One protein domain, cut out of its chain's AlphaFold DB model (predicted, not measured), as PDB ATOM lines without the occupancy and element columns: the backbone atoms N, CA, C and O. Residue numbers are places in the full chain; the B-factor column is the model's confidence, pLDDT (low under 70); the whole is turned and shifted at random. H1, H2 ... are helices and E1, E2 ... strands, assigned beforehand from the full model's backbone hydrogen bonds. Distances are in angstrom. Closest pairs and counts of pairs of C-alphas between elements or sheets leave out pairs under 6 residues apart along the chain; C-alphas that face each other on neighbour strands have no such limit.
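AT A GLANCE: This is residues 8 to 222 of the 470 residues of an uncharacterized protein of Myroides marinus (UniProt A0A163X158). Two strongly twisted sheets, one of six strands and one of five, come near each other at a few points along E2, E3 and E4 of the smaller and E7, E11 and E12 of the larger; H3 covers part of the larger, with H2 beside it at one end of the long axis. The small hairpin E8 and E9 makes the other end, and H1 is off both sheets. The printed part has 215 residues, with four named helices and thirteen named strands in the order E1 E2 E3 E4 E5 H1 E6 H2 H3 E7 H4 E8 E9 E10 E11 E12 E13. The sheets, ordered E6 E13 E7 E10 E11 E12, E4 E3 E2 E1 E5 and E8 E9, are all antiparallel. The class is mixed, helices and strands, and the whole is compact, with a radius of gyration of the C-alphas of 19.1 A and spans of 65 by 45 by 40 A.

IN THESE COORDINATES: The six-stranded sheet holds E6, residues 100 to 102; E13, residues 217 to 220; E7, residues 133 to 136; E10, residues 170 to 177, 19.6 A; E11, residues 193 to 201, 24.1 A; and E12, residues 206 to 213, 22.8 A. E13 ends at C-alpha 220 (-26.114, 43.678, 19.987). The five-stranded sheet holds E1, residues 8 to 11, from C-alpha 8 at (-39.326, 41.790, 8.522); E2, residues 36 to 42, 16.2 A; E3, residues 50 to 57, 21.6 A; E4, residues 62 to 69, 22.7 A; and E5, residues 73 to 75. E8 is residues 146 to 150 and E9 residues 157 to 161. The helices are H1, residues 88 to 97, 14.2 A; H2, residues 105 to 111; H3, residues 118 to 129, 15.3 A; and H4, residues 139 to 143.

HOW THE PARTS SIT: In the six-stranded sheet, E10, E11 and E12 form a meander, each strand the antiparallel neighbour of the one before, with N 171 and O 198 at 2.9 A and N 195 and O 212 at 2.7 A. E10 bends by 67 degrees at residue 173. E6, H2, H3 and E7 form a split strand-helix-strand unit, two strands of one sheet with helices between them along the chain and E13 between them in the sheet, and its crossover is right-handed; N 101 and O 219 are 2.9 A apart, and N 218 and O 135 2.8 A. H3 is on this sheet at a height of 10.1 A, over E10 and E11, and runs along the strands, at 5 degrees to E10 on the local plane. H2 and H3 only just touch, with 3 pairs of C-alphas within 8 A, through residues 120 to 124 of H3 alone; the closest are Met 109 and Leu 124, 7.2 A, and their lines are about perpendicular at 86 degrees. In the other sheet, E1 to E4 form a second meander, with N 53 and O 66 at 2.8 A and N 39 and O 52 at 2.8 A. Between the sheets, the closest C-alphas of E2 and E12 are those of Asn 39 and Lys 213, 7.5 A. The hairpin E8 and E9 has N 147 and O 160 at 2.8 A, and residues 25 to 26 pair in parallel with residues 147 to 148 of E8. H1 is on neither large sheet, nor is H4, which is only just not on each, with 4 pairs of C-alphas within 10 A. In H1, H2, H3 and H4 every O i to N i+4 pair is within hydrogen-bond range.

THE WHOLE: The C-alphas farthest apart are those of Glu 115 and Ile 153, 66.2 A. The printed part has no cut. The long links are E1 to E2, E5 to H1 and E10 to E11. The mean pLDDT of the printed part is 85.0; 30 residues are under 70, among them residues 78 to 95 and 151 to 155.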
ATOM      1  N   LEU A   8     -39.974  42.803   9.347       93.25
ATOM      2  CA  LEU A   8     -39.326  41.790   8.522       93.25
ATOM      3  C   LEU A   8     -40.302  41.312   7.457       93.25
ATOM      4  O   LEU A   8     -41.427  40.928   7.764       93.25
ATOM      5  N   VAL A   9     -39.871  41.313   6.201       93.69
ATOM      6  CA  VAL A   9     -40.706  40.934   5.062       93.69
ATOM      7  C   VAL A   9     -39.966  40.017   4.103       93.69
ATOM      8  O   VAL A   9     -38.750  40.092   3.924       93.69
ATOM      9  N   VAL A  10     -40.727  39.158   3.439       93.88
ATOM     10  CA  VAL A  10     -40.246  38.274   2.376       93.88
ATOM     11  C   VAL A  10     -41.181  38.337   1.180       93.88
ATOM     12  O   VAL A  10     -42.344  38.713   1.304       93.88
ATOM     13  N   PHE A  11     -40.688  37.940   0.007       93.69
ATOM     14  CA  PHE A  11     -41.560  37.743  -1.149       93.69
ATOM     15  C   PHE A  11     -42.580  36.633  -0.894       93.69
ATOM     16  O   PHE A  11     -42.282  35.647  -0.221       93.69
ATOM     17  N   ASN A  12     -43.745  36.729  -1.536       90.75
ATOM     18  CA  ASN A  12     -44.773  35.683  -1.518       90.75
ATOM     19  C   ASN A  12     -44.253  34.290  -1.920       90.75
ATOM     20  O   ASN A  12     -44.843  33.291  -1.508       90.75
ATOM     21  N   THR A  13     -43.189  34.244  -2.729       89.69
ATOM     22  CA  THR A  13     -42.523  33.030  -3.224       89.69
ATOM     23  C   THR A  13     -41.400  32.518  -2.321       89.69
ATOM     24  O   THR A  13     -40.831  31.468  -2.608       89.69
ATOM     25  N   HIS A  14     -41.034  33.250  -1.266       91.38
ATOM     26  CA  HIS A  14     -40.030  32.797  -0.309       91.38
ATOM     27  C   HIS A  14     -40.556  31.553   0.440       91.38
ATOM     28  O   HIS A  14     -41.749  31.494   0.743       91.38
ATOM     29  N   PRO A  15     -39.705  30.553   0.752       88.44
ATOM     30  CA  PRO A  15     -40.141  29.330   1.432       88.44
ATOM     31  C   PRO A  15     -40.674  29.587   2.845       88.44
ATOM     32  O   PRO A  15     -41.516  28.839   3.331       88.44
ATOM     33  N   TYR A  16     -40.185  30.637   3.507       87.06
ATOM     34  CA  TYR A  16     -40.684  31.030   4.824       87.06
ATOM     35  C   TYR A  16     -42.062  31.668   4.725       87.06
ATOM     36  O   TYR A  16     -42.332  32.470   3.829       87.06
ATOM     37  N   THR A  17     -42.908  31.345   5.691       77.69
ATOM     38  CA  THR A  17     -44.236  31.931   5.852       77.69
ATOM     39  C   THR A  17     -44.296  32.769   7.124       77.69
ATOM     40  O   THR A  17     -43.363  32.760   7.925       77.69
ATOM     41  N   GLU A  18     -45.425  33.449   7.343       70.75
ATOM     42  CA  GLU A  18     -45.720  34.189   8.582       70.75
ATOM     43  C   GLU A  18     -45.446  33.363   9.852       70.75
ATOM     44  O   GLU A  18     -45.038  33.910  10.872       70.75
ATOM     45  N   THR A  19     -45.644  32.039   9.784       67.50
ATOM     46  CA  THR A  19     -45.588  31.132  10.938       67.50
ATOM     47  C   THR A  19     -44.468  30.096  10.878       67.50
ATOM     48  O   THR A  19     -44.213  29.446  11.889       67.50
ATOM     49  N   TYR A  20     -43.832  29.889   9.721       68.69
ATOM     50  CA  TYR A  20     -42.822  28.847   9.524       68.69
ATOM     51  C   TYR A  20     -41.561  29.422   8.889       68.69
ATOM     52  O   TYR A  20     -41.530  29.738   7.702       68.69
ATOM     53  N   PHE A  21     -40.505  29.508   9.690       71.12
ATOM     54  CA  PHE A  21     -39.194  30.017   9.283       71.12
ATOM     55  C   PHE A  21     -38.042  29.059   9.625       71.12
ATOM     56  O   PHE A  21     -36.917  29.310   9.210       71.12
ATOM     57  N   ASN A  22     -38.303  27.937  10.314       73.44
ATOM     58  CA  ASN A  22     -37.340  26.837  10.437       73.44
ATOM     59  C   ASN A  22     -37.534  25.817   9.302       73.44
ATOM     60  O   ASN A  22     -37.994  24.693   9.508       73.44
ATOM     61  N   ILE A  23     -37.276  26.249   8.070       77.94
ATOM     62  CA  ILE A  23     -37.395  25.403   6.880       77.94
ATOM     63  C   ILE A  23     -36.010  25.267   6.264       77.94
ATOM     64  O   ILE A  23     -35.366  26.262   5.939       77.94
ATOM     65  N   LYS A  24     -35.568  24.025   6.061       85.25
ATOM     66  CA  LYS A  24     -34.315  23.736   5.362       85.25
ATOM     67  C   LYS A  24     -34.542  23.824   3.857       85.25
ATOM     68  O   LYS A  24     -35.445  23.181   3.319       85.25
ATOM     69  N   ILE A  25     -33.723  24.613   3.172       85.38
ATOM     70  CA  ILE A  25     -33.848  24.860   1.735       85.38
ATOM     71  C   ILE A  25     -33.084  23.771   0.978       85.38
ATOM     72  O   ILE A  25     -31.873  23.631   1.133       85.38
ATOM     73  N   VAL A  26     -33.785  22.998   0.147       82.94
ATOM     74  CA  VAL A  26     -33.196  21.946  -0.699       82.94
ATOM     75  C   VAL A  26     -33.204  22.404  -2.159       82.94
ATOM     76  O   VAL A  26     -34.166  23.027  -2.606       82.94
ATOM     77  N   GLY A  27     -32.163  22.058  -2.918       79.38
ATOM     78  CA  GLY A  27     -32.031  22.416  -4.336       79.38
ATOM     79  C   GLY A  27     -31.189  23.677  -4.542       79.38
ATOM     80  O   GLY A  27     -30.209  23.884  -3.830       79.38
ATOM     81  N   TYR A  28     -31.556  24.513  -5.518       81.31
ATOM     82  CA  TYR A  28     -30.838  25.753  -5.848       81.31
ATOM     83  C   TYR A  28     -31.122  26.858  -4.820       81.31
ATOM     84  O   TYR A  28     -31.972  27.730  -5.021       81.31
ATOM     85  N   SER A  29     -30.428  26.797  -3.679       83.75
ATOM     86  CA  SER A  29     -30.594  27.748  -2.571       83.75
ATOM     87  C   SER A  29     -30.361  29.211  -2.973       83.75
ATOM     88  O   SER A  29     -30.972  30.097  -2.387       83.75
ATOM     89  N   GLU A  30     -29.555  29.463  -4.006       83.94
ATOM     90  CA  GLU A  30     -29.269  30.781  -4.591       83.94
ATOM     91  C   GLU A  30     -30.488  31.472  -5.223       83.94
ATOM     92  O   GLU A  30     -30.448  32.672  -5.481       83.94
ATOM     93  N   TYR A  31     -31.579  30.741  -5.471       87.75
ATOM     94  CA  TYR A  31     -32.843  31.325  -5.934       87.75
ATOM     95  C   TYR A  31     -33.755  31.758  -4.788       87.75
ATOM     96  O   TYR A  31     -34.841  32.288  -5.029       87.75
ATOM     97  N   THR A  32     -33.333  31.549  -3.541       90.00
ATOM     98  CA  THR A  32     -34.092  32.007  -2.381       90.00
ATOM     99  C   THR A  32     -33.833  33.495  -2.171       90.00
ATOM    100  O   THR A  32     -32.678  33.882  -2.001       90.00
ATOM    101  N   PRO A  33     -34.869  34.355  -2.178       91.75
ATOM    102  CA  PRO A  33     -34.656  35.777  -1.965       91.75
ATOM    103  C   PRO A  33     -34.221  36.086  -0.518       91.75
ATOM    104  O   PRO A  33     -34.419  35.266   0.381       91.75
ATOM    105  N   PRO A  34     -33.650  37.276  -0.266       94.06
ATOM    106  CA  PRO A  34     -33.323  37.721   1.085       94.06
ATOM    107  C   PRO A  34     -34.578  37.925   1.936       94.06
ATOM    108  O   PRO A  34     -35.660  38.242   1.423       94.06
ATOM    109  N   ILE A  35     -34.402  37.840   3.249       94.44
ATOM    110  CA  ILE A  35     -35.285  38.485   4.215       94.44
ATOM    111  C   ILE A  35     -34.938  39.965   4.211       94.44
ATOM    112  O   ILE A  35     -33.783  40.358   4.392       94.44
ATOM    113  N   MET A  36     -35.945  40.789   3.971       96.19
ATOM    114  CA  MET A  36     -35.785  42.228   3.864       96.19
ATOM    115  C   MET A  36     -36.426  42.914   5.065       96.19
ATOM    116  O   MET A  36     -37.294  42.352   5.728       96.19
ATOM    117  N   ILE A  37     -36.009  44.145   5.327       96.62
ATOM    118  CA  ILE A  37     -36.568  44.984   6.386       96.62
ATOM    119  C   ILE A  37     -37.250  46.176   5.738       96.62
ATOM    120  O   ILE A  37     -36.704  46.783   4.814       96.62
ATOM    121  N   VAL A  38     -38.440  46.529   6.204       96.31
ATOM    122  CA  VAL A  38     -39.139  47.729   5.746       96.31
ATOM    123  C   VAL A  38     -38.381  48.974   6.209       96.31
ATOM    124  O   VAL A  38     -38.295  49.260   7.397       96.31
ATOM    125  N   ASN A  39     -37.845  49.738   5.258       94.69
ATOM    126  CA  ASN A  39     -37.134  50.992   5.504       94.69
ATOM    127  C   ASN A  39     -38.063  52.212   5.402       94.69
ATOM    128  O   ASN A  39     -37.911  53.204   6.123       94.69
ATOM    129  N   LYS A  40     -39.045  52.167   4.495       92.12
ATOM    130  CA  LYS A  40     -40.018  53.248   4.287       92.12
ATOM    131  C   LYS A  40     -41.325  52.705   3.722       92.12
ATOM    132  O   LYS A  40     -41.319  51.841   2.851       92.12
ATOM    133  N   VAL A  41     -42.441  53.278   4.158       89.94
ATOM    134  CA  VAL A  41     -43.782  52.941   3.667       89.94
ATOM    135  C   VAL A  41     -44.341  54.129   2.884       89.94
ATOM    136  O   VAL A  41     -44.337  55.261   3.370       89.94
ATOM    137  N   ASN A  42     -44.778  53.889   1.647       85.31
ATOM    138  CA  ASN A  42     -45.325  54.906   0.750       85.31
ATOM    139  C   ASN A  42     -46.805  54.601   0.445       85.31
ATOM    140  O   ASN A  42     -47.142  54.097  -0.629       85.31
ATOM    141  N   ASP A  43     -47.695  54.965   1.374       70.00
ATOM    142  CA  ASP A  43     -49.145  54.699   1.281       70.00
ATOM    143  C   ASP A  43     -49.899  55.602   0.291       70.00
ATOM    144  O   ASP A  43     -51.039  55.328  -0.071       70.00
ATOM    145  N   LYS A  44     -49.284  56.700  -0.164       63.50
ATOM    146  CA  LYS A  44     -49.953  57.746  -0.966       63.50
ATOM    147  C   LYS A  44     -49.747  57.612  -2.479       63.50
ATOM    148  O   LYS A  44     -49.944  58.578  -3.214       63.50
ATOM    149  N   SER A  45     -49.316  56.449  -2.964       63.00
ATOM    150  CA  SER A  45     -49.103  56.239  -4.398       63.00
ATOM    151  C   SER A  45     -50.425  55.897  -5.107       63.00
ATOM    152  O   SER A  45     -51.121  54.973  -4.687       63.00
ATOM    153  N   PRO A  46     -50.757  56.550  -6.240       61.97
ATOM    154  CA  PRO A  46     -51.941  56.211  -7.037       61.97
ATOM    155  C   PRO A  46     -51.890  54.789  -7.625       61.97
ATOM    156  O   PRO A  46     -52.885  54.300  -8.147       61.97
ATOM    157  N   LYS A  47     -50.733  54.114  -7.551       67.00
ATOM    158  CA  LYS A  47     -50.500  52.751  -8.050       67.00
ATOM    159  C   LYS A  47     -50.609  51.671  -6.956       67.00
ATOM    160  O   LYS A  47     -50.217  50.532  -7.209       67.00
ATOM    161  N   GLY A  48     -51.112  52.017  -5.770       77.94
ATOM    162  CA  GLY A  48     -51.234  51.121  -4.617       77.94
ATOM    163  C   GLY A  48     -50.089  51.264  -3.612       77.94
ATOM    164  O   GLY A  48     -49.249  52.149  -3.734       77.94
ATOM    165  N   LEU A  49     -50.067  50.389  -2.608       85.94
ATOM    166  CA  LEU A  49     -49.089  50.387  -1.519       85.94
ATOM    167  C   LEU A  49     -47.688  50.000  -2.016       85.94
ATOM    168  O   LEU A  49     -47.496  48.877  -2.489       85.94
ATOM    169  N   PHE A  50     -46.712  50.903  -1.881       90.31
ATOM    170  CA  PHE A  50     -45.298  50.609  -2.137       90.31
ATOM    171  C   PHE A  50     -44.489  50.684  -0.854       90.31
ATOM    172  O   PHE A  50     -44.656  51.598  -0.047       90.31
ATOM    173  N   VAL A  51     -43.574  49.738  -0.706       93.12
ATOM    174  CA  VAL A  51     -42.710  49.603   0.458       93.12
ATOM    175  C   VAL A  51     -41.268  49.593  -0.026       93.12
ATOM    176  O   VAL A  51     -40.912  48.860  -0.951       93.12
ATOM    177  N   GLU A  52     -40.447  50.453   0.558       95.31
ATOM    178  CA  GLU A  52     -39.007  50.440   0.363       95.31
ATOM    179  C   GLU A  52     -38.395  49.478   1.374       95.31
ATOM    180  O   GLU A  52     -38.560  49.653   2.584       95.31
ATOM    181  N   CYS A  53     -37.699  48.466   0.877       96.94
ATOM    182  CA  CYS A  53     -37.108  47.408   1.674       96.94
ATOM    183  C   CYS A  53     -35.585  47.429   1.548       96.94
ATOM    184  O   CYS A  53     -35.057  47.671   0.459       96.94
ATOM    185  N   ILE A  54     -34.889  47.132   2.643       97.81
ATOM    186  CA  ILE A  54     -33.430  47.038   2.714       97.81
ATOM    187  C   ILE A  54     -32.992  45.623   3.094       97.81
ATOM    188  O   ILE A  54     -33.651  44.947   3.883       97.81
ATOM    189  N   TYR A  55     -31.878  45.167   2.526       97.38
ATOM    190  CA  TYR A  55     -31.194  43.930   2.907       97.38
ATOM    191  C   TYR A  55     -29.696  44.034   2.601       97.38
ATOM    192  O   TYR A  55     -29.266  44.930   1.870       97.38
ATOM    193  N   TYR A  56     -28.894  43.122   3.150       97.00
ATOM    194  CA  TYR A  56     -27.466  43.036   2.849       97.00
ATOM    195  C   TYR A  56     -27.198  41.978   1.778       97.00
ATOM    196  O   TYR A  56     -27.714  40.867   1.858       97.00
ATOM    197  N   ASP A  57     -26.386  42.315   0.780       95.31
ATOM    198  CA  ASP A  57     -25.872  41.375  -0.214       95.31
ATOM    199  C   ASP A  57     -24.406  41.063   0.102       95.31
ATOM    200  O   ASP A  57     -23.524  41.900  -0.109       95.31
ATOM    201  N   SER A  58     -24.134  39.850   0.590       92.81
ATOM    202  CA  SER A  58     -22.779  39.435   0.981       92.81
ATOM    203  C   SER A  58     -21.858  39.209  -0.214       92.81
ATOM    204  O   SER A  58     -20.636  39.314  -0.071       92.81
ATOM    205  N   LYS A  59     -22.412  38.925  -1.403       90.12
ATOM    206  CA  LYS A  59     -21.625  38.814  -2.643       90.12
ATOM    207  C   LYS A  59     -21.177  40.193  -3.107       90.12
ATOM    208  O   LYS A  59     -20.015  40.370  -3.459       90.12
ATOM    209  N   GLY A  60     -22.082  41.168  -3.075       90.69
ATOM    210  CA  GLY A  60     -21.785  42.563  -3.397       90.69
ATOM    211  C   GLY A  60     -21.068  43.334  -2.285       90.69
ATOM    212  O   GLY A  60     -20.522  44.404  -2.549       90.69
ATOM    213  N   GLY A  61     -21.082  42.818  -1.054       92.81
ATOM    214  CA  GLY A  61     -20.527  43.478   0.127       92.81
ATOM    215  C   GLY A  61     -21.234  44.790   0.473       92.81
ATOM    216  O   GLY A  61     -20.587  45.721   0.942       92.81
ATOM    217  N   LYS A  62     -22.528  44.933   0.168       95.19
ATOM    218  CA  LYS A  62     -23.239  46.215   0.303       95.19
ATOM    219  C   LYS A  62     -24.709  46.038   0.649       95.19
ATOM    220  O   LYS A  62     -25.312  45.007   0.357       95.19
ATOM    221  N   TYR A  63     -25.291  47.086   1.216       96.62
ATOM    222  CA  TYR A  63     -26.729  47.169   1.417       96.62
ATOM    223  C   TYR A  63     -27.435  47.524   0.112       96.62
ATOM    224  O   TYR A  63     -26.950  48.328  -0.689       96.62
ATOM    225  N   LEU A  64     -28.580  46.891  -0.119       96.75
ATOM    226  CA  LEU A  64     -29.411  47.108  -1.293       96.75
ATOM    227  C   LEU A  64     -30.796  47.560  -0.856       96.75
ATOM    228  O   LEU A  64     -31.404  46.962   0.029       96.75
ATOM    229  N   ILE A  65     -31.296  48.594  -1.528       96.38
ATOM    230  CA  ILE A  65     -32.626  49.156  -1.312       96.38
ATOM    231  C   ILE A  65     -33.491  48.842  -2.533       96.38
ATOM    232  O   ILE A  65     -33.074  49.064  -3.674       96.38
ATOM    233  N   LYS A  66     -34.700  48.324  -2.310       94.94
ATOM    234  CA  LYS A  66     -35.670  48.024  -3.371       94.94
ATOM    235  C   LYS A  66     -37.050  48.558  -3.023       94.94
ATOM    236  O   LYS A  66     -37.557  48.320  -1.936       94.94
ATOM    237  N   ASN A  67     -37.679  49.223  -3.988       94.06
ATOM    238  CA  ASN A  67     -39.080  49.624  -3.905       94.06
ATOM    239  C   ASN A  67     -39.958  48.508  -4.480       94.06
ATOM    240  O   ASN A  67     -39.844  48.176  -5.661       94.06
ATOM    241  N   LEU A  68     -40.817  47.933  -3.648       93.44
ATOM    242  CA  LEU A  68     -41.642  46.768  -3.962       93.44
ATOM    243  C   LEU A  68     -43.119  47.081  -3.711       93.44
ATOM    244  O   LEU A  68     -43.453  47.966  -2.923       93.44
ATOM    245  N   LYS A  69     -44.022  46.370  -4.391       92.19
ATOM    246  CA  LYS A  69     -45.457  46.477  -4.106       92.19
ATOM    247  C   LYS A  69     -45.776  45.668  -2.855       92.19
ATOM    248  O   LYS A  69     -45.391  44.506  -2.767       92.19
ATOM    249  N   GLY A  70     -46.552  46.238  -1.938       89.56
ATOM    250  CA  GLY A  70     -46.932  45.562  -0.694       89.56
ATOM    251  C   GLY A  70     -47.663  44.231  -0.916       89.56
ATOM    252  O   GLY A  70     -47.499  43.314  -0.128       89.56
ATOM    253  N   GLN A  71     -48.408  44.087  -2.020       91.00
ATOM    254  CA  GLN A  71     -49.111  42.842  -2.371       91.00
ATOM    255  C   GLN A  71     -48.175  41.657  -2.680       91.00
ATOM    256  O   GLN A  71     -48.611  40.508  -2.622       91.00
ATOM    257  N   ASP A  72     -46.915  41.927  -3.042       92.25
ATOM    258  CA  ASP A  72     -45.927  40.901  -3.403       92.25
ATOM    259  C   ASP A  72     -45.150  40.398  -2.170       92.25
ATOM    260  O   ASP A  72     -44.311  39.498  -2.285       92.25
ATOM    261  N   LEU A  73     -45.426  40.987  -1.001       93.19
ATOM    262  CA  LEU A  73     -44.713  40.781   0.251       93.19
ATOM    263  C   LEU A  73     -45.611  40.159   1.322       93.19
ATOM    264  O   LEU A  73     -46.808  40.432   1.395       93.19
ATOM    265  N   LYS A  74     -44.986  39.388   2.210       91.50
ATOM    266  CA  LYS A  74     -45.562  38.913   3.472       91.50
ATOM    267  C   LYS A  74     -44.699  39.390   4.623       91.50
ATOM    268  O   LYS A  74     -43.473  39.401   4.500       91.50
ATOM    269  N   ILE A  75     -45.339  39.743   5.730       90.06
ATOM    270  CA  ILE A  75     -44.652  40.045   6.986       90.06
ATOM    271  C   ILE A  75     -44.222  38.722   7.622       90.06
ATOM    272  O   ILE A  75     -44.990  37.765   7.665       90.06
ATOM    273  N   LEU A  76     -42.987  38.646   8.100       86.56
ATOM    274  CA  LEU A  76     -42.549  37.569   8.973       86.56
ATOM    275  C   LEU A  76     -42.867  37.972  10.407       86.56
ATOM    276  O   LEU A  76     -42.180  38.808  10.992       86.56
ATOM    277  N   ASP A  77     -43.887  37.346  10.989       75.44
ATOM    278  CA  ASP A  77     -44.261  37.539  12.389       75.44
ATOM    279  C   ASP A  77     -43.363  36.697  13.314       75.44
ATOM    280  O   ASP A  77     -43.785  35.807  14.062       75.44
ATOM    281  N   TYR A  78     -42.066  36.961  13.175       65.44
ATOM    282  CA  TYR A  78     -40.964  36.278  13.829       65.44
ATOM    283  C   TYR A  78     -40.987  36.372  15.368       65.44
ATOM    284  O   TYR A  78     -40.670  35.372  16.013       65.44
ATOM    285  N   PRO A  79     -41.398  37.493  16.004       58.19
ATOM    286  CA  PRO A  79     -41.466  37.549  17.459       58.19
ATOM    287  C   PRO A  79     -42.730  36.918  18.065       58.19
ATOM    288  O   PRO A  79     -42.631  36.451  19.198       58.19
ATOM    289  N   ASN A  80     -43.876  36.858  17.368       54.84
ATOM    290  CA  ASN A  80     -45.133  36.407  17.991       54.84
ATOM    291  C   ASN A  80     -45.514  34.945  17.687       54.84
ATOM    292  O   ASN A  80     -46.337  34.375  18.396       54.84
ATOM    293  N   ASN A  81     -44.893  34.284  16.700       55.38
ATOM    294  CA  ASN A  81     -45.177  32.872  16.375       55.38
ATOM    295  C   ASN A  81     -44.189  31.853  16.980       55.38
ATOM    296  O   ASN A  81     -44.163  30.688  16.575       55.38
ATOM    297  N   LEU A  82     -43.413  32.252  17.991       56.34
ATOM    298  CA  LEU A  82     -42.407  31.412  18.663       56.34
ATOM    299  C   LEU A  82     -42.988  30.194  19.381       56.34
ATOM    300  O   LEU A  82     -42.285  29.210  19.613       56.34
ATOM    301  N   GLU A  83     -44.272  30.228  19.730       51.97
ATOM    302  CA  GLU A  83     -44.947  29.098  20.366       51.97
ATOM    303  C   GLU A  83     -44.989  27.848  19.482       51.97
ATOM    304  O   GLU A  83     -45.039  26.743  20.023       51.97
ATOM    305  N   LYS A  84     -44.894  28.025  18.157       54.41
ATOM    306  CA  LYS A  84     -44.925  26.957  17.146       54.41
ATOM    307  C   LYS A  84     -43.558  26.321  16.875       54.41
ATOM    308  O   LYS A  84     -43.504  25.305  16.185       54.41
ATOM    309  N   LEU A  85     -42.470  26.887  17.406       55.44
ATOM    310  CA  LEU A  85     -41.174  26.205  17.456       55.44
ATOM    311  C   LEU A  85     -41.250  25.068  18.491       55.44
ATOM    312  O   LEU A  85     -41.921  25.198  19.515       55.44
ATOM    313  N   VAL A  86     -40.583  23.942  18.241       49.38
ATOM    314  CA  VAL A  86     -40.619  22.761  19.121       49.38
ATOM    315  C   VAL A  86     -39.197  22.409  19.555       49.38
ATOM    316  O   VAL A  86     -38.288  22.421  18.734       49.38
ATOM    317  N   GLY A  87     -39.007  22.073  20.835       55.38
ATOM    318  CA  GLY A  87     -37.731  21.572  21.366       55.38
ATOM    319  C   GLY A  87     -36.638  22.636  21.545       55.38
ATOM    320  O   GLY A  87     -36.928  23.809  21.790       55.38
ATOM    321  N   ASP A  88     -35.379  22.208  21.428       52.47
ATOM    322  CA  ASP A  88     -34.172  22.981  21.779       52.47
ATOM    323  C   ASP A  88     -33.957  24.227  20.907       52.47
ATOM    324  O   ASP A  88     -33.364  25.212  21.344       52.47
ATOM    325  N   GLU A  89     -34.502  24.234  19.690       56.88
ATOM    326  CA  GLU A  89     -34.444  25.383  18.780       56.88
ATOM    327  C   GLU A  89     -35.240  26.582  19.311       56.88
ATOM    328  O   GLU A  89     -34.820  27.730  19.141       56.88
ATOM    329  N   LYS A  90     -36.364  26.326  20.000       58.44
ATOM    330  CA  LYS A  90     -37.171  27.367  20.649       58.44
ATOM    331  C   LYS A  90     -36.399  27.987  21.809       58.44
ATOM    332  O   LYS A  90     -36.315  29.210  21.897       58.44
ATOM    333  N   LEU A  91     -35.818  27.150  22.674       57.69
ATOM    334  CA  LEU A  91     -35.043  27.603  23.830       57.69
ATOM    335  C   LEU A  91     -33.808  28.391  23.379       57.69
ATOM    336  O   LEU A  91     -33.630  29.535  23.792       57.69
ATOM    337  N   GLY A  92     -33.025  27.836  22.450       61.47
ATOM    338  CA  GLY A  92     -31.847  28.500  21.899       61.47
ATOM    339  C   GLY A  92     -32.176  29.840  21.235       61.47
ATOM    340  O   GLY A  92     -31.402  30.785  21.363       61.47
ATOM    341  N   PHE A  93     -33.325  29.960  20.563       64.88
ATOM    342  CA  PHE A  93     -33.780  31.235  20.008       64.88
ATOM    343  C   PHE A  93     -34.120  32.268  21.089       64.88
ATOM    344  O   PHE A  93     -33.614  33.388  21.033       64.88
ATOM    345  N   PHE A  94     -34.961  31.916  22.072       65.38
ATOM    346  CA  PHE A  94     -35.341  32.852  23.137       65.38
ATOM    347  C   PHE A  94     -34.115  33.391  23.865       65.38
ATOM    348  O   PHE A  94     -34.068  34.576  24.188       65.38
ATOM    349  N   GLU A  95     -33.115  32.544  24.089       68.69
ATOM    350  CA  GLU A  95     -31.881  32.967  24.738       68.69
ATOM    351  C   GLU A  95     -31.028  33.883  23.857       68.69
ATOM    352  O   GLU A  95     -30.540  34.895  24.351       68.69
ATOM    353  N   ARG A  96     -30.920  33.628  22.546       75.12
ATOM    354  CA  ARG A  96     -30.229  34.552  21.628       75.12
ATOM    355  C   ARG A  96     -30.963  35.875  21.441       75.12
ATOM    356  O   ARG A  96     -30.310  36.904  21.298       75.12
ATOM    357  N   LYS A  97     -32.301  35.881  21.457       73.56
ATOM    358  CA  LYS A  97     -33.092  37.119  21.372       73.56
ATOM    359  C   LYS A  97     -32.794  38.050  22.549       73.56
ATOM    360  O   LYS A  97     -32.806  39.256  22.363       73.56
ATOM    361  N   LYS A  98     -32.433  37.519  23.725       75.88
ATOM    362  CA  LYS A  98     -31.965  38.336  24.861       75.88
ATOM    363  C   LYS A  98     -30.652  39.079  24.589       75.88
ATOM    364  O   LYS A  98     -30.271  39.903  25.403       75.88
ATOM    365  N   MET A  99     -29.950  38.790  23.491       83.62
ATOM    366  CA  MET A  99     -28.735  39.499  23.074       83.62
ATOM    367  C   MET A  99     -29.011  40.566  22.003       83.62
ATOM    368  O   MET A  99     -28.094  41.295  21.632       83.62
ATOM    369  N   LEU A 100     -30.242  40.649  21.483       88.56
ATOM    370  CA  LEU A 100     -30.649  41.580  20.430       88.56
ATOM    371  C   LEU A 100     -31.757  42.499  20.955       88.56
ATOM    372  O   LEU A 100     -32.860  42.041  21.252       88.56
ATOM    373  N   PHE A 101     -31.470  43.793  21.040       89.62
ATOM    374  CA  PHE A 101     -32.359  44.788  21.636       89.62
ATOM    375  C   PHE A 101     -32.873  45.756  20.580       89.62
ATOM    376  O   PHE A 101     -32.138  46.171  19.682       89.62
ATOM    377  N   GLU A 102     -34.155  46.104  20.669       90.19
ATOM    378  CA  GLU A 102     -34.703  47.176  19.846       90.19
ATOM    379  C   GLU A 102     -34.161  48.520  20.317       90.19
ATOM    380  O   GLU A 102     -34.081  48.787  21.514       90.19
ATOM    381  N   ILE A 103     -33.787  49.358  19.356       90.06
ATOM    382  CA  ILE A 103     -33.340  50.716  19.631       90.06
ATOM    383  C   ILE A 103     -34.584  51.599  19.734       90.06
ATOM    384  O   ILE A 103     -35.168  51.973  18.715       90.06
ATOM    385  N   ASP A 104     -34.979  51.925  20.963       87.50
ATOM    386  CA  ASP A 104     -36.032  52.899  21.253       87.50
ATOM    387  C   ASP A 104     -35.427  54.137  21.918       87.50
ATOM    388  O   ASP A 104     -35.183  54.196  23.124       87.50
ATOM    389  N   ILE A 105     -35.167  55.147  21.091       86.06
ATOM    390  CA  ILE A 105     -34.545  56.397  21.528       86.06
ATOM    391  C   ILE A 105     -35.465  57.150  22.489       86.06
ATOM    392  O   ILE A 105     -34.984  57.735  23.452       86.06
ATOM    393  N   LEU A 106     -36.782  57.141  22.252       84.56
ATOM    394  CA  LEU A 106     -37.726  57.868  23.098       84.56
ATOM    395  C   LEU A 106     -37.742  57.270  24.501       84.56
ATOM    396  O   LEU A 106     -37.637  58.007  25.480       84.56
ATOM    397  N   GLN A 107     -37.838  55.945  24.580       86.44
ATOM    398  CA  GLN A 107     -37.832  55.232  25.847       86.44
ATOM    399  C   GLN A 107     -36.529  55.480  26.621       86.44
ATOM    400  O   GLN A 107     -36.584  55.815  27.802       86.44
ATOM    401  N   GLN A 108     -35.371  55.427  25.958       85.50
ATOM    402  CA  GLN A 108     -34.093  55.693  26.629       85.50
ATOM    403  C   GLN A 108     -33.936  57.147  27.093       85.50
ATOM    404  O   GLN A 108     -33.379  57.391  28.160       85.50
ATOM    405  N   MET A 109     -34.453  58.122  26.338       83.12
ATOM    406  CA  MET A 109     -34.473  59.519  26.793       83.12
ATOM    407  C   MET A 109     -35.290  59.683  28.078       83.12
ATOM    408  O   MET A 109     -34.861  60.407  28.973       83.12
ATOM    409  N   LEU A 110     -36.436  58.995  28.184       85.94
ATOM    410  CA  LEU A 110     -37.266  59.000  29.393       85.94
ATOM    411  C   LEU A 110     -36.561  58.330  30.579       85.94
ATOM    412  O   LEU A 110     -36.615  58.849  31.689       85.94
ATOM    413  N   GLU A 111     -35.911  57.189  30.354       86.69
ATOM    414  CA  GLU A 111     -35.226  56.420  31.404       86.69
ATOM    415  C   GLU A 111     -34.029  57.165  32.002       86.69
ATOM    416  O   GLU A 111     -33.772  57.054  33.201       86.69
ATOM    417  N   LEU A 112     -33.323  57.947  31.185       85.25
ATOM    418  CA  LEU A 112     -32.138  58.708  31.587       85.25
ATOM    419  C   LEU A 112     -32.438  60.167  31.961       85.25
ATOM    420  O   LEU A 112     -31.499  60.939  32.156       85.25
ATOM    421  N   ASP A 113     -33.718  60.545  32.037       83.06
ATOM    422  CA  ASP A 113     -34.181  61.914  32.318       83.06
ATOM    423  C   ASP A 113     -33.501  62.970  31.418       83.06
ATOM    424  O   ASP A 113     -33.126  64.065  31.842       83.06
ATOM    425  N   LYS A 114     -33.282  62.615  30.144       81.50
ATOM    426  CA  LYS A 114     -32.656  63.500  29.156       81.50
ATOM    427  C   LYS A 114     -33.716  64.400  28.526       81.50
ATOM    428  O   LYS A 114     -34.807  63.960  28.161       81.50
ATOM    429  N   GLU A 115     -33.374  65.669  28.319       80.62
ATOM    430  CA  GLU A 115     -34.277  66.612  27.661       80.62
ATOM    431  C   GLU A 115     -34.565  66.216  26.205       80.62
ATOM    432  O   GLU A 115     -33.659  65.869  25.447       80.62
ATOM    433  N   PHE A 116     -35.817  66.384  25.765       82.12
ATOM    434  CA  PHE A 116     -36.241  66.222  24.366       82.12
ATOM    435  C   PHE A 116     -35.802  67.404  23.485       82.12
ATOM    436  O   PHE A 116     -36.619  68.073  22.852       82.12
ATOM    437  N   THR A 117     -34.501  67.685  23.475       84.31
ATOM    438  CA  THR A 117     -33.859  68.767  22.724       84.31
ATOM    439  C   THR A 117     -32.724  68.221  21.863       84.31
ATOM    440  O   THR A 117     -32.230  67.115  22.080       84.31
ATOM    441  N   ASP A 118     -32.268  69.009  20.886       84.50
ATOM    442  CA  ASP A 118     -31.107  68.648  20.063       84.50
ATOM    443  C   ASP A 118     -29.873  68.337  20.929       84.50
ATOM    444  O   ASP A 118     -29.132  67.403  20.624       84.50
ATOM    445  N   SER A 119     -29.677  69.084  22.025       86.75
ATOM    446  CA  SER A 119     -28.568  68.870  22.962       86.75
ATOM    447  C   SER A 119     -28.730  67.557  23.724       86.75
ATOM    448  O   SER A 119     -27.787  66.773  23.772       86.75
ATOM    449  N   GLY A 120     -29.930  67.277  24.247       86.81
ATOM    450  CA  GLY A 120     -30.205  66.033  24.967       86.81
ATOM    451  C   GLY A 120     -30.025  64.787  24.097       86.81
ATOM    452  O   GLY A 120     -29.462  63.796  24.555       86.81
ATOM    453  N   ILE A 121     -30.391  64.855  22.812       87.25
ATOM    454  CA  ILE A 121     -30.111  63.775  21.851       87.25
ATOM    455  C   ILE A 121     -28.607  63.643  21.611       87.25
ATOM    456  O   ILE A 121     -28.089  62.532  21.627       87.25
ATOM    457  N   CYS A 122     -27.887  64.750  21.403       87.62
ATOM    458  CA  CYS A 122     -26.432  64.702  21.224       87.62
ATOM    459  C   CYS A 122     -25.726  64.034  22.408       87.62
ATOM    460  O   CYS A 122     -24.779  63.278  22.198       87.62
ATOM    461  N   GLU A 123     -26.164  64.330  23.630       89.44
ATOM    462  CA  GLU A 123     -25.647  63.702  24.843       89.44
ATOM    463  C   GLU A 123     -25.985  62.214  24.888       89.44
ATOM    464  O   GLU A 123     -25.068  61.409  24.986       89.44
ATOM    465  N   LEU A 124     -27.254  61.836  24.702       90.44
ATOM    466  CA  LEU A 124     -27.666  60.429  24.652       90.44
ATOM    467  C   LEU A 124     -26.836  59.627  23.642       90.44
ATOM    468  O   LEU A 124     -26.367  58.533  23.940       90.44
ATOM    469  N   MET A 125     -26.634  60.165  22.439       90.94
ATOM    470  CA  MET A 125     -25.889  59.466  21.396       90.94
ATOM    471  C   MET A 125     -24.426  59.233  21.784       90.94
ATOM    472  O   MET A 125     -23.891  58.162  21.500       90.94
ATOM    473  N   LYS A 126     -23.792  60.212  22.441       88.44
ATOM    474  CA  LYS A 126     -22.404  60.107  22.912       88.44
ATOM    475  C   LYS A 126     -22.262  59.170  24.104       88.44
ATOM    476  O   LYS A 126     -21.315  58.391  24.120       88.44
ATOM    477  N   ASP A 127     -23.172  59.283  25.063       88.00
ATOM    478  CA  ASP A 127     -23.109  58.565  26.333       88.00
ATOM    479  C   ASP A 127     -23.481  57.089  26.132       88.00
ATOM    480  O   ASP A 127     -22.790  56.204  26.629       88.00
ATOM    481  N   GLU A 128     -24.524  56.820  25.339       88.88
ATOM    482  CA  GLU A 128     -25.134  55.491  25.267       88.88
ATOM    483  C   GLU A 128     -24.933  54.765  23.944       88.88
ATOM    484  O   GLU A 128     -24.891  53.545  23.952       88.88
ATOM    485  N   TYR A 129     -24.841  55.436  22.791       90.19
ATOM    486  CA  TYR A 129     -24.921  54.734  21.498       90.19
ATOM    487  C   TYR A 129     -23.611  54.641  20.727       90.19
ATOM    488  O   TYR A 129     -23.415  53.690  19.965       90.19
ATOM    489  N   PHE A 130     -22.709  55.604  20.873       93.44
ATOM    490  CA  PHE A 130     -21.440  55.571  20.157       93.44
ATOM    491  C   PHE A 130     -20.628  54.326  20.516       93.44
ATOM    492  O   PHE A 130     -20.561  53.893  21.659       93.44
ATOM    493  N   HIS A 131     -20.032  53.716  19.491       91.44
ATOM    494  CA  HIS A 131     -19.286  52.457  19.559       91.44
ATOM    495  C   HIS A 131     -20.095  51.205  19.917       91.44
ATOM    496  O   HIS A 131     -19.540  50.103  19.830       91.44
ATOM    497  N   LYS A 132     -21.400  51.317  20.201       92.75
ATOM    498  CA  LYS A 132     -22.252  50.135  20.344       92.75
ATOM    499  C   LYS A 132     -22.302  49.327  19.052       92.75
ATOM    500  O   LYS A 132     -22.252  49.862  17.936       92.75
ATOM    501  N   LYS A 133     -22.386  48.008  19.229       94.44
ATOM    502  CA  LYS A 133     -22.493  47.036  18.141       94.44
ATOM    503  C   LYS A 133     -23.950  46.934  17.714       94.44
ATOM    504  O   LYS A 133     -24.831  46.769  18.549       94.44
ATOM    505  N   VAL A 134     -24.199  47.007  16.415       96.19
ATOM    506  CA  VAL A 134     -25.540  46.912  15.833       96.19
ATOM    507  C   VAL A 134     -25.537  46.037  14.591       96.19
ATOM    508  O   VAL A 134     -24.503  45.840  13.952       96.19
ATOM    509  N   ALA A 135     -26.700  45.525  14.213       96.50
ATOM    510  CA  ALA A 135     -26.902  44.843  12.941       96.50
ATOM    511  C   ALA A 135     -28.331  45.034  12.436       96.50
ATOM    512  O   ALA A 135     -29.222  45.404  13.193       96.50
ATOM    513  N   LEU A 136     -28.566  44.756  11.153       96.50
ATOM    514  CA  LEU A 136     -29.920  44.724  10.602       96.50
ATOM    515  C   LEU A 136     -30.788  43.683  11.327       96.50
ATOM    516  O   LEU A 136     -30.316  42.579  11.610       96.50
ATOM    517  N   LYS A 137     -32.076  43.990  11.543       94.06
ATOM    518  CA  LYS A 137     -33.029  43.095  12.236       94.06
ATOM    519  C   LYS A 137     -33.151  41.682  11.637       94.06
ATOM    520  O   LYS A 137     -33.577  40.758  12.322       94.06
ATOM    521  N   SER A 138     -32.743  41.474  10.384       92.94
ATOM    522  CA  SER A 138     -32.729  40.159   9.731       92.94
ATOM    523  C   SER A 138     -31.594  39.228  10.192       92.94
ATOM    524  O   SER A 138     -31.611  38.053   9.826       92.94
ATOM    525  N   ILE A 139     -30.628  39.711  10.989       92.88
ATOM    526  CA  ILE A 139     -29.386  39.000  11.342       92.88
ATOM    527  C   ILE A 139     -29.594  37.580  11.887       92.88
ATOM    528  O   ILE A 139     -28.968  36.657  11.371       92.88
ATOM    529  N   ASP A 140     -30.462  37.374  12.887       87.81
ATOM    530  CA  ASP A 140     -30.623  36.046  13.506       87.81
ATOM    531  C   ASP A 140     -31.300  35.059  12.547       87.81
ATOM    532  O   ASP A 140     -30.876  33.906  12.451       87.81
ATOM    533  N   ILE A 141     -32.292  35.515  11.771       88.25
ATOM    534  CA  ILE A 141     -32.990  34.644  10.815       88.25
ATOM    535  C   ILE A 141     -32.071  34.247   9.662       88.25
ATOM    536  O   ILE A 141     -32.043  33.082   9.269       88.25
ATOM    537  N   GLU A 142     -31.316  35.200   9.112       91.25
ATOM    538  CA  GLU A 142     -30.377  34.917   8.023       91.25
ATOM    539  C   GLU A 142     -29.221  34.026   8.494       91.25
ATOM    540  O   GLU A 142     -28.812  33.121   7.768       91.25
ATOM    541  N   LEU A 143     -28.740  34.195   9.732       90.25
ATOM    542  CA  LEU A 143     -27.693  33.341  10.300       90.25
ATOM    543  C   LEU A 143     -28.132  31.873  10.408       90.25
ATOM    544  O   LEU A 143     -27.311  30.981  10.186       90.25
ATOM    545  N   HIS A 144     -29.407  31.625  10.720       85.56
ATOM    546  CA  HIS A 144     -29.987  30.288  10.905       85.56
ATOM    547  C   HIS A 144     -30.734  29.765   9.671       85.56
ATOM    548  O   HIS A 144     -31.389  28.725   9.723       85.56
ATOM    549  N   LYS A 145     -30.641  30.454   8.534       88.19
ATOM    550  CA  LYS A 145     -31.162  29.933   7.271       88.19
ATOM    551  C   LYS A 145     -30.277  28.771   6.824       88.19
ATOM    552  O   LYS A 145     -29.102  28.963   6.516       88.19
ATOM    553  N   HIS A 146     -30.826  27.559   6.786       88.19
ATOM    554  CA  HIS A 146     -30.089  26.345   6.424       88.19
ATOM    555  C   HIS A 146     -30.387  25.903   4.988       88.19
ATOM    556  O   HIS A 146     -31.536  25.904   4.541       88.19
ATOM    557  N   LYS A 147     -29.344  25.472   4.276       89.38
ATOM    558  CA  LYS A 147     -29.433  24.810   2.971       89.38
ATOM    559  C   LYS A 147     -28.912  23.380   3.054       89.38
ATOM    560  O   LYS A 147     -27.958  23.098   3.779       89.38
ATOM    561  N   ILE A 148     -29.515  22.496   2.272       86.44
ATOM    562  CA  ILE A 148     -29.117  21.095   2.162       86.44
ATOM    563  C   ILE A 148     -28.595  20.826   0.752       86.44
ATOM    564  O   ILE A 148     -29.313  21.024  -0.230       86.44
ATOM    565  N   ASN A 149     -27.377  20.294   0.676       81.44
ATOM    566  CA  ASN A 149     -26.748  19.828  -0.557       81.44
ATOM    567  C   ASN A 149     -26.604  18.297  -0.530       81.44
ATOM    568  O   ASN A 149     -26.384  17.711   0.527       81.44
ATOM    569  N   ARG A 150     -26.710  17.635  -1.688       71.12
ATOM    570  CA  ARG A 150     -26.388  16.202  -1.819       71.12
ATOM    571  C   ARG A 150     -24.890  16.026  -2.049       71.12
ATOM    572  O   ARG A 150     -24.345  16.692  -2.928       71.12
ATOM    573  N   GLU A 151     -24.247  15.107  -1.332       67.25
ATOM    574  CA  GLU A 151     -22.944  14.601  -1.770       67.25
ATOM    575  C   GLU A 151     -23.085  13.654  -2.962       67.25
ATOM    576  O   GLU A 151     -24.023  12.860  -3.048       67.25
ATOM    577  N   ASN A 152     -22.091  13.685  -3.850       55.22
ATOM    578  CA  ASN A 152     -22.051  12.838  -5.041       55.22
ATOM    579  C   ASN A 152     -21.681  11.371  -4.754       55.22
ATOM    580  O   ASN A 152     -21.808  10.550  -5.657       55.22
ATOM    581  N   ILE A 153     -21.201  11.027  -3.551       57.25
ATOM    582  CA  ILE A 153     -20.505   9.744  -3.337       57.25
ATOM    583  C   ILE A 153     -21.353   8.730  -2.553       57.25
ATOM    584  O   ILE A 153     -21.358   7.564  -2.930       57.25
ATOM    585  N   ASN A 154     -22.146   9.154  -1.558       61.69
ATOM    586  CA  ASN A 154     -22.963   8.237  -0.737       61.69
ATOM    587  C   ASN A 154     -24.447   8.636  -0.600       61.69
ATOM    588  O   ASN A 154     -25.206   7.952   0.081       61.69
ATOM    589  N   GLY A 155     -24.883   9.736  -1.227       66.38
ATOM    590  CA  GLY A 155     -26.257  10.237  -1.093       66.38
ATOM    591  C   GLY A 155     -26.587  10.838   0.281       66.38
ATOM    592  O   GLY A 155     -27.745  11.185   0.521       66.38
ATOM    593  N   GLU A 156     -25.596  10.990   1.166       71.00
ATOM    594  CA  GLU A 156     -25.755  11.720   2.421       71.00
ATOM    595  C   GLU A 156     -26.011  13.209   2.141       71.00
ATOM    596  O   GLU A 156     -25.456  13.821   1.221       71.00
ATOM    597  N   LEU A 157     -26.937  13.775   2.913       77.44
ATOM    598  CA  LEU A 157     -27.339  15.171   2.822       77.44
ATOM    599  C   LEU A 157     -26.442  15.997   3.748       77.44
ATOM    600  O   LEU A 157     -26.482  15.804   4.961       77.44
ATOM    601  N   ILE A 158     -25.670  16.931   3.189       82.31
ATOM    602  CA  ILE A 158     -24.914  17.905   3.984       82.31
ATOM    603  C   ILE A 158     -25.794  19.120   4.224       82.31
ATOM    604  O   ILE A 158     -26.235  19.787   3.285       82.31
ATOM    605  N   GLU A 159     -25.980  19.450   5.492       85.38
ATOM    606  CA  GLU A 159     -26.600  20.691   5.926       85.38
ATOM    607  C   GLU A 159     -25.538  21.770   6.172       85.38
ATOM    608  O   GLU A 159     -24.547  21.543   6.861       85.38
ATOM    609  N   THR A 160     -25.737  22.955   5.598       86.44
ATOM    610  CA  THR A 160     -24.853  24.122   5.768       86.44
ATOM    611  C   THR A 160     -25.678  25.396   5.921       86.44
ATOM    612  O   THR A 160     -26.843  25.435   5.528       86.44
ATOM    613  N   ASN A 161     -25.100  26.465   6.466       87.19
ATOM    614  CA  ASN A 161     -25.786  27.755   6.549       87.19
ATOM    615  C   ASN A 161     -25.810  28.449   5.172       87.19
ATOM    616  O   ASN A 161     -24.851  28.392   4.395       87.19
ATOM    617  N   HIS A 162     -26.911  29.128   4.863       90.44
ATOM    618  CA  HIS A 162     -27.089  29.951   3.673       90.44
ATOM    619  C   HIS A 162     -26.806  31.418   4.021       90.44
ATOM    620  O   HIS A 162     -27.699  32.187   4.348       90.44
ATOM    621  N   LEU A 163     -25.530  31.800   3.949       91.19
ATOM    622  CA  LEU A 163     -25.033  33.091   4.438       91.19
ATOM    623  C   LEU A 163     -25.019  34.207   3.379       91.19
ATOM    624  O   LEU A 163     -24.349  35.218   3.560       91.19
ATOM    625  N   GLU A 164     -25.715  34.035   2.252       91.94
ATOM    626  CA  GLU A 164     -25.647  34.981   1.126       91.94
ATOM    627  C   GLU A 164     -26.153  36.381   1.497       91.94
ATOM    628  O   GLU A 164     -25.620  37.382   1.019       91.94
ATOM    629  N   PHE A 165     -27.112  36.460   2.419       95.00
ATOM    630  CA  PHE A 165     -27.743  37.710   2.838       95.00
ATOM    631  C   PHE A 165     -27.525  38.033   4.321       95.00
ATOM    632  O   PHE A 165     -28.236  38.869   4.873       95.00
ATOM    633  N   LEU A 166     -26.548  37.386   4.974       95.19
ATOM    634  CA  LEU A 166     -26.225  37.634   6.380       95.19
ATOM    635  C   LEU A 166     -25.639  39.052   6.546       95.19
ATOM    636  O   LEU A 166     -24.521  39.294   6.086       95.19
ATOM    637  N   PRO A 167     -26.336  39.994   7.212       95.88
ATOM    638  CA  PRO A 167     -25.794  41.329   7.446       95.88
ATOM    639  C   PRO A 167     -24.574  41.287   8.381       95.88
ATOM    640  O   PRO A 167     -24.564  40.497   9.328       95.88
ATOM    641  N   PRO A 168     -23.555  42.143   8.176       96.12
ATOM    642  CA  PRO A 168     -22.414  42.247   9.074       96.12
ATOM    643  C   PRO A 168     -22.813  42.900  10.403       96.12
ATOM    644  O   PRO A 168     -23.788  43.650  10.478       96.12
ATOM    645  N   VAL A 169     -22.009  42.652  11.438       95.75
ATOM    646  CA  VAL A 169     -22.031  43.461  12.663       95.75
ATOM    647  C   VAL A 169     -21.331  44.788  12.382       95.75
ATOM    648  O   VAL A 169     -20.250  44.822  11.787       95.75
ATOM    649  N   MET A 170     -21.958  45.878  12.804       97.06
ATOM    650  CA  MET A 170     -21.500  47.247  12.599       97.06
ATOM    651  C   MET A 170     -21.264  47.940  13.939       97.06
ATOM    652  O   MET A 170     -21.796  47.519  14.963       97.06
ATOM    653  N   SER A 171     -20.515  49.038  13.920       96.94
ATOM    654  CA  SER A 171     -20.382  49.959  15.053       96.94
ATOM    655  C   SER A 171     -21.022  51.297  14.715       96.94
ATOM    656  O   SER A 171     -20.800  51.823  13.621       96.94
ATOM    657  N   ILE A 172     -21.786  51.862  15.647       97.06
ATOM    658  CA  ILE A 172     -22.284  53.236  15.525       97.06
ATOM    659  C   ILE A 172     -21.099  54.194  15.693       97.06
ATOM    660  O   ILE A 172     -20.345  54.090  16.662       97.06
ATOM    661  N   ILE A 173     -20.917  55.107  14.739       97.25
ATOM    662  CA  ILE A 173     -19.816  56.087  14.744       97.25
ATOM    663  C   ILE A 173     -20.288  57.541  14.743       97.25
ATOM    664  O   ILE A 173     -19.495  58.422  15.055       97.25
ATOM    665  N   ASP A 174     -21.534  57.797  14.344       96.44
ATOM    666  CA  ASP A 174     -22.116  59.138  14.270       96.44
ATOM    667  C   ASP A 174     -23.646  59.040  14.134       96.44
ATOM    668  O   ASP A 174     -24.195  57.939  14.015       96.44
ATOM    669  N   PHE A 175     -24.345  60.173  14.097       95.38
ATOM    670  CA  PHE A 175     -25.772  60.242  13.787       95.38
ATOM    671  C   PHE A 175     -26.135  61.524  13.030       95.38
ATOM    672  O   PHE A 175     -25.386  62.498  13.012       95.38
ATOM    673  N   ARG A 176     -27.305  61.538  12.389       93.75
ATOM    674  CA  ARG A 176     -27.881  62.746  11.777       93.75
ATOM    675  C   ARG A 176     -29.389  62.788  11.951       93.75
ATOM    676  O   ARG A 176     -30.033  61.746  12.021       93.75
ATOM    677  N   PHE A 177     -29.969  63.982  11.921       90.44
ATOM    678  CA  PHE A 177     -31.415  64.125  11.794       90.44
ATOM    679  C   PHE A 177     -31.848  63.861  10.349       90.44
ATOM    680  O   PHE A 177     -31.241  64.363   9.404       90.44
ATOM    681  N   ILE A 178     -32.939  63.114  10.169       86.75
ATOM    682  CA  ILE A 178     -33.537  62.842   8.851       86.75
ATOM    683  C   ILE A 178     -33.948  64.160   8.174       86.75
ATOM    684  O   ILE A 178     -33.884  64.297   6.951       86.75
ATOM    685  N   ASN A 179     -34.388  65.143   8.966       84.31
ATOM    686  CA  ASN A 179     -34.759  66.466   8.485       84.31
ATOM    687  C   ASN A 179     -34.389  67.551   9.502       84.31
ATOM    688  O   ASN A 179     -35.038  67.678  10.535       84.31
ATOM    689  N   GLU A 180     -33.429  68.407   9.152       80.75
ATOM    690  CA  GLU A 180     -32.987  69.534   9.991       80.75
ATOM    691  C   GLU A 180     -34.115  70.494  10.399       80.75
ATOM    692  O   GLU A 180     -34.055  71.112  11.458       80.75
ATOM    693  N   LYS A 181     -35.168  70.626   9.579       79.94
ATOM    694  CA  LYS A 181     -36.312  71.504   9.881       79.94
ATOM    695  C   LYS A 181     -37.373  70.834  10.750       79.94
ATOM    696  O   LYS A 181     -38.122  71.525  11.427       79.94
ATOM    697  N   ASN A 182     -37.483  69.509  10.677       82.25
ATOM    698  CA  ASN A 182     -38.472  68.716  11.406       82.25
ATOM    699  C   ASN A 182     -37.748  67.550  12.081       82.25
ATOM    700  O   ASN A 182     -37.870  66.405  11.648       82.25
ATOM    701  N   LYS A 183     -36.965  67.874  13.112       85.00
ATOM    702  CA  LYS A 183     -36.133  66.913  13.847       85.00
ATOM    703  C   LYS A 183     -36.948  65.929  14.683       85.00
ATOM    704  O   LYS A 183     -36.492  64.822  14.936       85.00
ATOM    705  N   PHE A 184     -38.170  66.314  15.048       83.00
ATOM    706  CA  PHE A 184     -39.081  65.526  15.870       83.00
ATOM    707  C   PHE A 184     -40.378  65.234  15.117       83.00
ATOM    708  O   PHE A 184     -40.901  66.072  14.369       83.00
ATOM    709  N   CYS A 185     -40.917  64.036  15.323       79.12
ATOM    710  CA  CYS A 185     -42.230  63.673  14.825       79.12
ATOM    711  C   CYS A 185     -43.307  64.506  15.532       79.12
ATOM    712  O   CYS A 185     -43.401  64.517  16.753       79.12
ATOM    713  N   LYS A 186     -44.189  65.151  14.765       78.12
ATOM    714  CA  LYS A 186     -45.247  66.019  15.312       78.12
ATOM    715  C   LYS A 186     -46.301  65.285  16.148       78.12
ATOM    716  O   LYS A 186     -47.024  65.935  16.890       78.12
ATOM    717  N   VAL A 187     -46.435  63.971  15.964       78.31
ATOM    718  CA  VAL A 187     -47.464  63.150  16.625       78.31
ATOM    719  C   VAL A 187     -46.894  62.443  17.847       78.31
ATOM    720  O   VAL A 187     -47.489  62.491  18.914       78.31
ATOM    721  N   THR A 188     -45.742  61.794  17.691       73.50
ATOM    722  CA  THR A 188     -45.135  60.951  18.729       73.50
ATOM    723  C   THR A 188     -44.051  61.671  19.527       73.50
ATOM    724  O   THR A 188     -43.546  61.111  20.489       73.50
ATOM    725  N   ASN A 189     -43.658  62.883  19.117       75.69
ATOM    726  CA  ASN A 189     -42.498  63.618  19.632       75.69
ATOM    727  C   ASN A 189     -41.174  62.829  19.573       75.69
ATOM    728  O   ASN A 189     -40.187  63.208  20.194       75.69
ATOM    729  N   THR A 190     -41.139  61.736  18.808       79.25
ATOM    730  CA  THR A 190     -39.951  60.899  18.659       79.25
ATOM    731  C   THR A 190     -38.931  61.600  17.769       79.25
ATOM    732  O   THR A 190     -39.311  62.187  16.744       79.25
ATOM    733  N   PRO A 191     -37.638  61.554  18.118       82.56
ATOM    734  CA  PRO A 191     -36.604  62.120  17.273       82.56
ATOM    735  C   PRO A 191     -36.463  61.304  15.986       82.56
ATOM    736  O   PRO A 191     -36.442  60.076  15.994       82.56
ATOM    737  N   LEU A 192     -36.383  62.004  14.860       86.88
ATOM    738  CA  LEU A 192     -36.232  61.418  13.534       86.88
ATOM    739  C   LEU A 192     -34.748  61.407  13.172       86.88
ATOM    740  O   LEU A 192     -34.263  62.353  12.543       86.88
ATOM    741  N   ILE A 193     -34.032  60.357  13.575       89.94
ATOM    742  CA  ILE A 193     -32.587  60.230  13.340       89.94
ATOM    743  C   ILE A 193     -32.213  59.012  12.499       89.94
ATOM    744  O   ILE A 193     -32.927  58.014  12.433       89.94
ATOM    745  N   GLU A 194     -31.043  59.108  11.881       94.44
ATOM    746  CA  GLU A 194     -30.324  57.994  11.283       94.44
ATOM    747  C   GLU A 194     -28.961  57.848  11.957       94.44
ATOM    748  O   GLU A 194     -28.248  58.828  12.185       94.44
ATOM    749  N   LEU A 195     -28.596  56.608  12.241       96.31
ATOM    750  CA  LEU A 195     -27.326  56.209  12.816       96.31
ATOM    751  C   LEU A 195     -26.332  55.955  11.691       96.31
ATOM    752  O   LEU A 195     -26.611  55.195  10.763       96.31
ATOM    753  N   LYS A 196     -25.161  56.580  11.776       97.75
ATOM    754  CA  LYS A 196     -24.043  56.278  10.891       97.75
ATOM    755  C   LYS A 196     -23.340  55.038  11.420       97.75
ATOM    756  O   LYS A 196     -22.754  55.062  12.506       97.75
ATOM    757  N   CYS A 197     -23.376  53.965  10.648       98.12
ATOM    758  CA  CYS A 197     -22.784  52.692  11.029       98.12
ATOM    759  C   CYS A 197     -21.574  52.380  10.153       98.12
ATOM    760  O   CYS A 197     -21.591  52.613   8.944       98.12
ATOM    761  N   LYS A 198     -20.532  51.821  10.769       97.69
ATOM    762  CA  LYS A 198     -19.289  51.398  10.121       97.69
ATOM    763  C   LYS A 198     -19.107  49.894  10.257       97.69
ATOM    764  O   LYS A 198     -19.239  49.360  11.356       97.69
ATOM    765  N   TRP A 199     -18.741  49.215   9.174       96.81
ATOM    766  CA  TRP A 199     -18.460  47.776   9.189       96.81
ATOM    767  C   TRP A 199     -17.298  47.413   8.276       96.81
ATOM    768  O   TRP A 199     -16.950  48.152   7.354       96.81
ATOM    769  N   TYR A 200     -16.683  46.262   8.537       95.56
ATOM    770  CA  TYR A 200     -15.652  45.725   7.660       95.56
ATOM    771  C   TYR A 200     -16.293  45.037   6.453       95.56
ATOM    772  O   TYR A 200     -17.058  44.083   6.595       95.56
ATOM    773  N   ASN A 201     -15.964  45.509   5.256       93.88
ATOM    774  CA  ASN A 201     -16.428  44.933   4.007       93.88
ATOM    775  C   ASN A 201     -15.388  43.941   3.480       93.88
ATOM    776  O   ASN A 201     -14.301  44.309   3.030       93.88
ATOM    777  N   SER A 202     -15.734  42.656   3.526       90.62
ATOM    778  CA  SER A 202     -14.834  41.575   3.125       90.62
ATOM    779  C   SER A 202     -14.553  41.534   1.621       90.62
ATOM    780  O   SER A 202     -13.520  40.976   1.240       90.62
ATOM    781  N   GLN A 203     -15.423  42.121   0.788       92.50
ATOM    782  CA  GLN A 203     -15.256  42.187  -0.667       92.50
ATOM    783  C   GLN A 203     -14.278  43.297  -1.056       92.50
ATOM    784  O   GLN A 203     -13.329  43.049  -1.794       92.50
ATOM    785  N   SER A 204     -14.455  44.506  -0.512       92.94
ATOM    786  CA  SER A 204     -13.555  45.634  -0.789       92.94
ATOM    787  C   SER A 204     -12.278  45.632   0.059       92.94
ATOM    788  O   SER A 204     -11.362  46.393  -0.236       92.94
ATOM    789  N   LYS A 205     -12.211  44.806   1.115       93.94
ATOM    790  CA  LYS A 205     -11.140  44.788   2.135       93.94
ATOM    791  C   LYS A 205     -10.963  46.123   2.870       93.94
ATOM    792  O   LYS A 205      -9.897  46.392   3.419       93.94
ATOM    793  N   THR A 206     -12.008  46.944   2.916       96.00
ATOM    794  CA  THR A 206     -12.017  48.259   3.571       96.00
ATOM    795  C   THR A 206     -13.199  48.379   4.525       96.00
ATOM    796  O   THR A 206     -14.095  47.538   4.538       96.00
ATOM    797  N   TYR A 207     -13.219  49.437   5.335       96.19
ATOM    798  CA  TYR A 207     -14.424  49.784   6.076       96.19
ATOM    799  C   TYR A 207     -15.411  50.511   5.167       96.19
ATOM    800  O   TYR A 207     -15.028  51.412   4.422       96.19
ATOM    801  N   SER A 208     -16.669  50.098   5.231       96.94
ATOM    802  CA  SER A 208     -17.795  50.784   4.605       96.94
ATOM    803  C   SER A 208     -18.603  51.509   5.677       96.94
ATOM    804  O   SER A 208     -18.598  51.102   6.842       96.94
ATOM    805  N   GLU A 209     -19.251  52.600   5.281       97.25
ATOM    806  CA  GLU A 209     -20.058  53.444   6.157       97.25
ATOM    807  C   GLU A 209     -21.357  53.813   5.446       97.25
ATOM    808  O   GLU A 209     -21.333  54.132   4.256       97.25
ATOM    809  N   ASP A 210     -22.472  53.783   6.168       97.00
ATOM    810  CA  ASP A 210     -23.771  54.227   5.659       97.00
ATOM    811  C   ASP A 210     -24.690  54.643   6.817       97.00
ATOM    812  O   ASP A 210     -24.387  54.390   7.989       97.00
ATOM    813  N   PHE A 211     -25.788  55.317   6.488       96.75
ATOM    814  CA  PHE A 211     -26.787  55.790   7.439       96.75
ATOM    815  C   PHE A 211     -28.013  54.879   7.451       96.75
ATOM    816  O   PHE A 211     -28.597  54.585   6.409       96.75
ATOM    817  N   PHE A 212     -28.437  54.487   8.649       96.06
ATOM    818  CA  PHE A 212     -29.575  53.598   8.864       96.06
ATOM    819  C   PHE A 212     -30.535  54.194   9.880       96.06
ATOM    820  O   PHE A 212     -30.125  54.798  10.865       96.06
ATOM    821  N   LYS A 213     -31.829  53.972   9.677       93.81
ATOM    822  CA  LYS A 213     -32.831  54.262  10.702       93.81
ATOM    823  C   LYS A 213     -32.621  53.363  11.919       93.81
ATOM    824  O   LYS A 213     -32.260  52.196  11.766       93.81
ATOM    825  N   ALA A 214     -32.862  53.880  13.117       92.44
ATOM    826  CA  ALA A 214     -32.723  53.090  14.340       92.44
ATOM    827  C   ALA A 214     -33.675  51.878  14.342       92.44
ATOM    828  O   ALA A 214     -33.299  50.774  14.729       92.44
ATOM    829  N   GLU A 215     -34.876  52.052  13.793       92.38
ATOM    830  CA  GLU A 215     -35.964  51.073  13.789       92.38
ATOM    831  C   GLU A 215     -35.664  49.813  12.959       92.38
ATOM    832  O   GLU A 215     -36.311  48.781  13.149       92.38
ATOM    833  N   ILE A 216     -34.692  49.871  12.040       94.69
ATOM    834  CA  ILE A 216     -34.278  48.725  11.209       94.69
ATOM    835  C   ILE A 216     -33.080  47.962  11.787       94.69
ATOM    836  O   ILE A 216     -32.645  46.960  11.204       94.69
ATOM    837  N   LEU A 217     -32.547  48.420  12.920       95.88
ATOM    838  CA  LEU A 217     -31.391  47.845  13.591       95.88
ATOM    839  C   LEU A 217     -31.796  47.123  14.881       95.88
ATOM    840  O   LEU A 217     -32.783  47.463  15.534       95.88
ATOM    841  N   TYR A 218     -30.992  46.132  15.246       94.38
ATOM    842  CA  TYR A 218     -30.862  45.655  16.615       94.38
ATOM    843  C   TYR A 218     -29.546  46.154  17.200       94.38
ATOM    844  O   TYR A 218     -28.509  46.093  16.532       94.38
ATOM    845  N   GLU A 219     -29.585  46.584  18.456       93.69
ATOM    846  CA  GLU A 219     -28.408  46.669  19.312       93.69
ATOM    847  C   GLU A 219     -27.993  45.254  19.732       93.69
ATOM    848  O   GLU A 219     -28.819  44.448  20.164       93.69
ATOM    849  N   ILE A 220     -26.710  44.942  19.567       91.69
ATOM    850  CA  ILE A 220     -26.114  43.678  19.987       91.69
ATOM    851  C   ILE A 220     -25.490  43.902  21.351       91.69
ATOM    852  O   ILE A 220     -24.480  44.596  21.487       91.69
ATOM    853  N   ASN A 221     -26.063  43.243  22.341       81.50
ATOM    854  CA  ASN A 221     -25.554  43.273  23.689       81.50
ATOM    855  C   ASN A 221     -24.553  42.139  23.907       81.50
ATOM    856  O   ASN A 221     -24.862  40.963  23.705       81.50
ATOM    857  N   GLN A 222     -23.351  42.500  24.342       66.12
ATOM    858  CA  GLN A 222     -22.291  41.558  24.684       66.12
ATOM    859  C   GLN A 222     -21.980  41.579  26.187       66.12
ATOM    860  O   GLN A 222     -20.812  41.544  26.562       66.12
TER     861      GLN A 222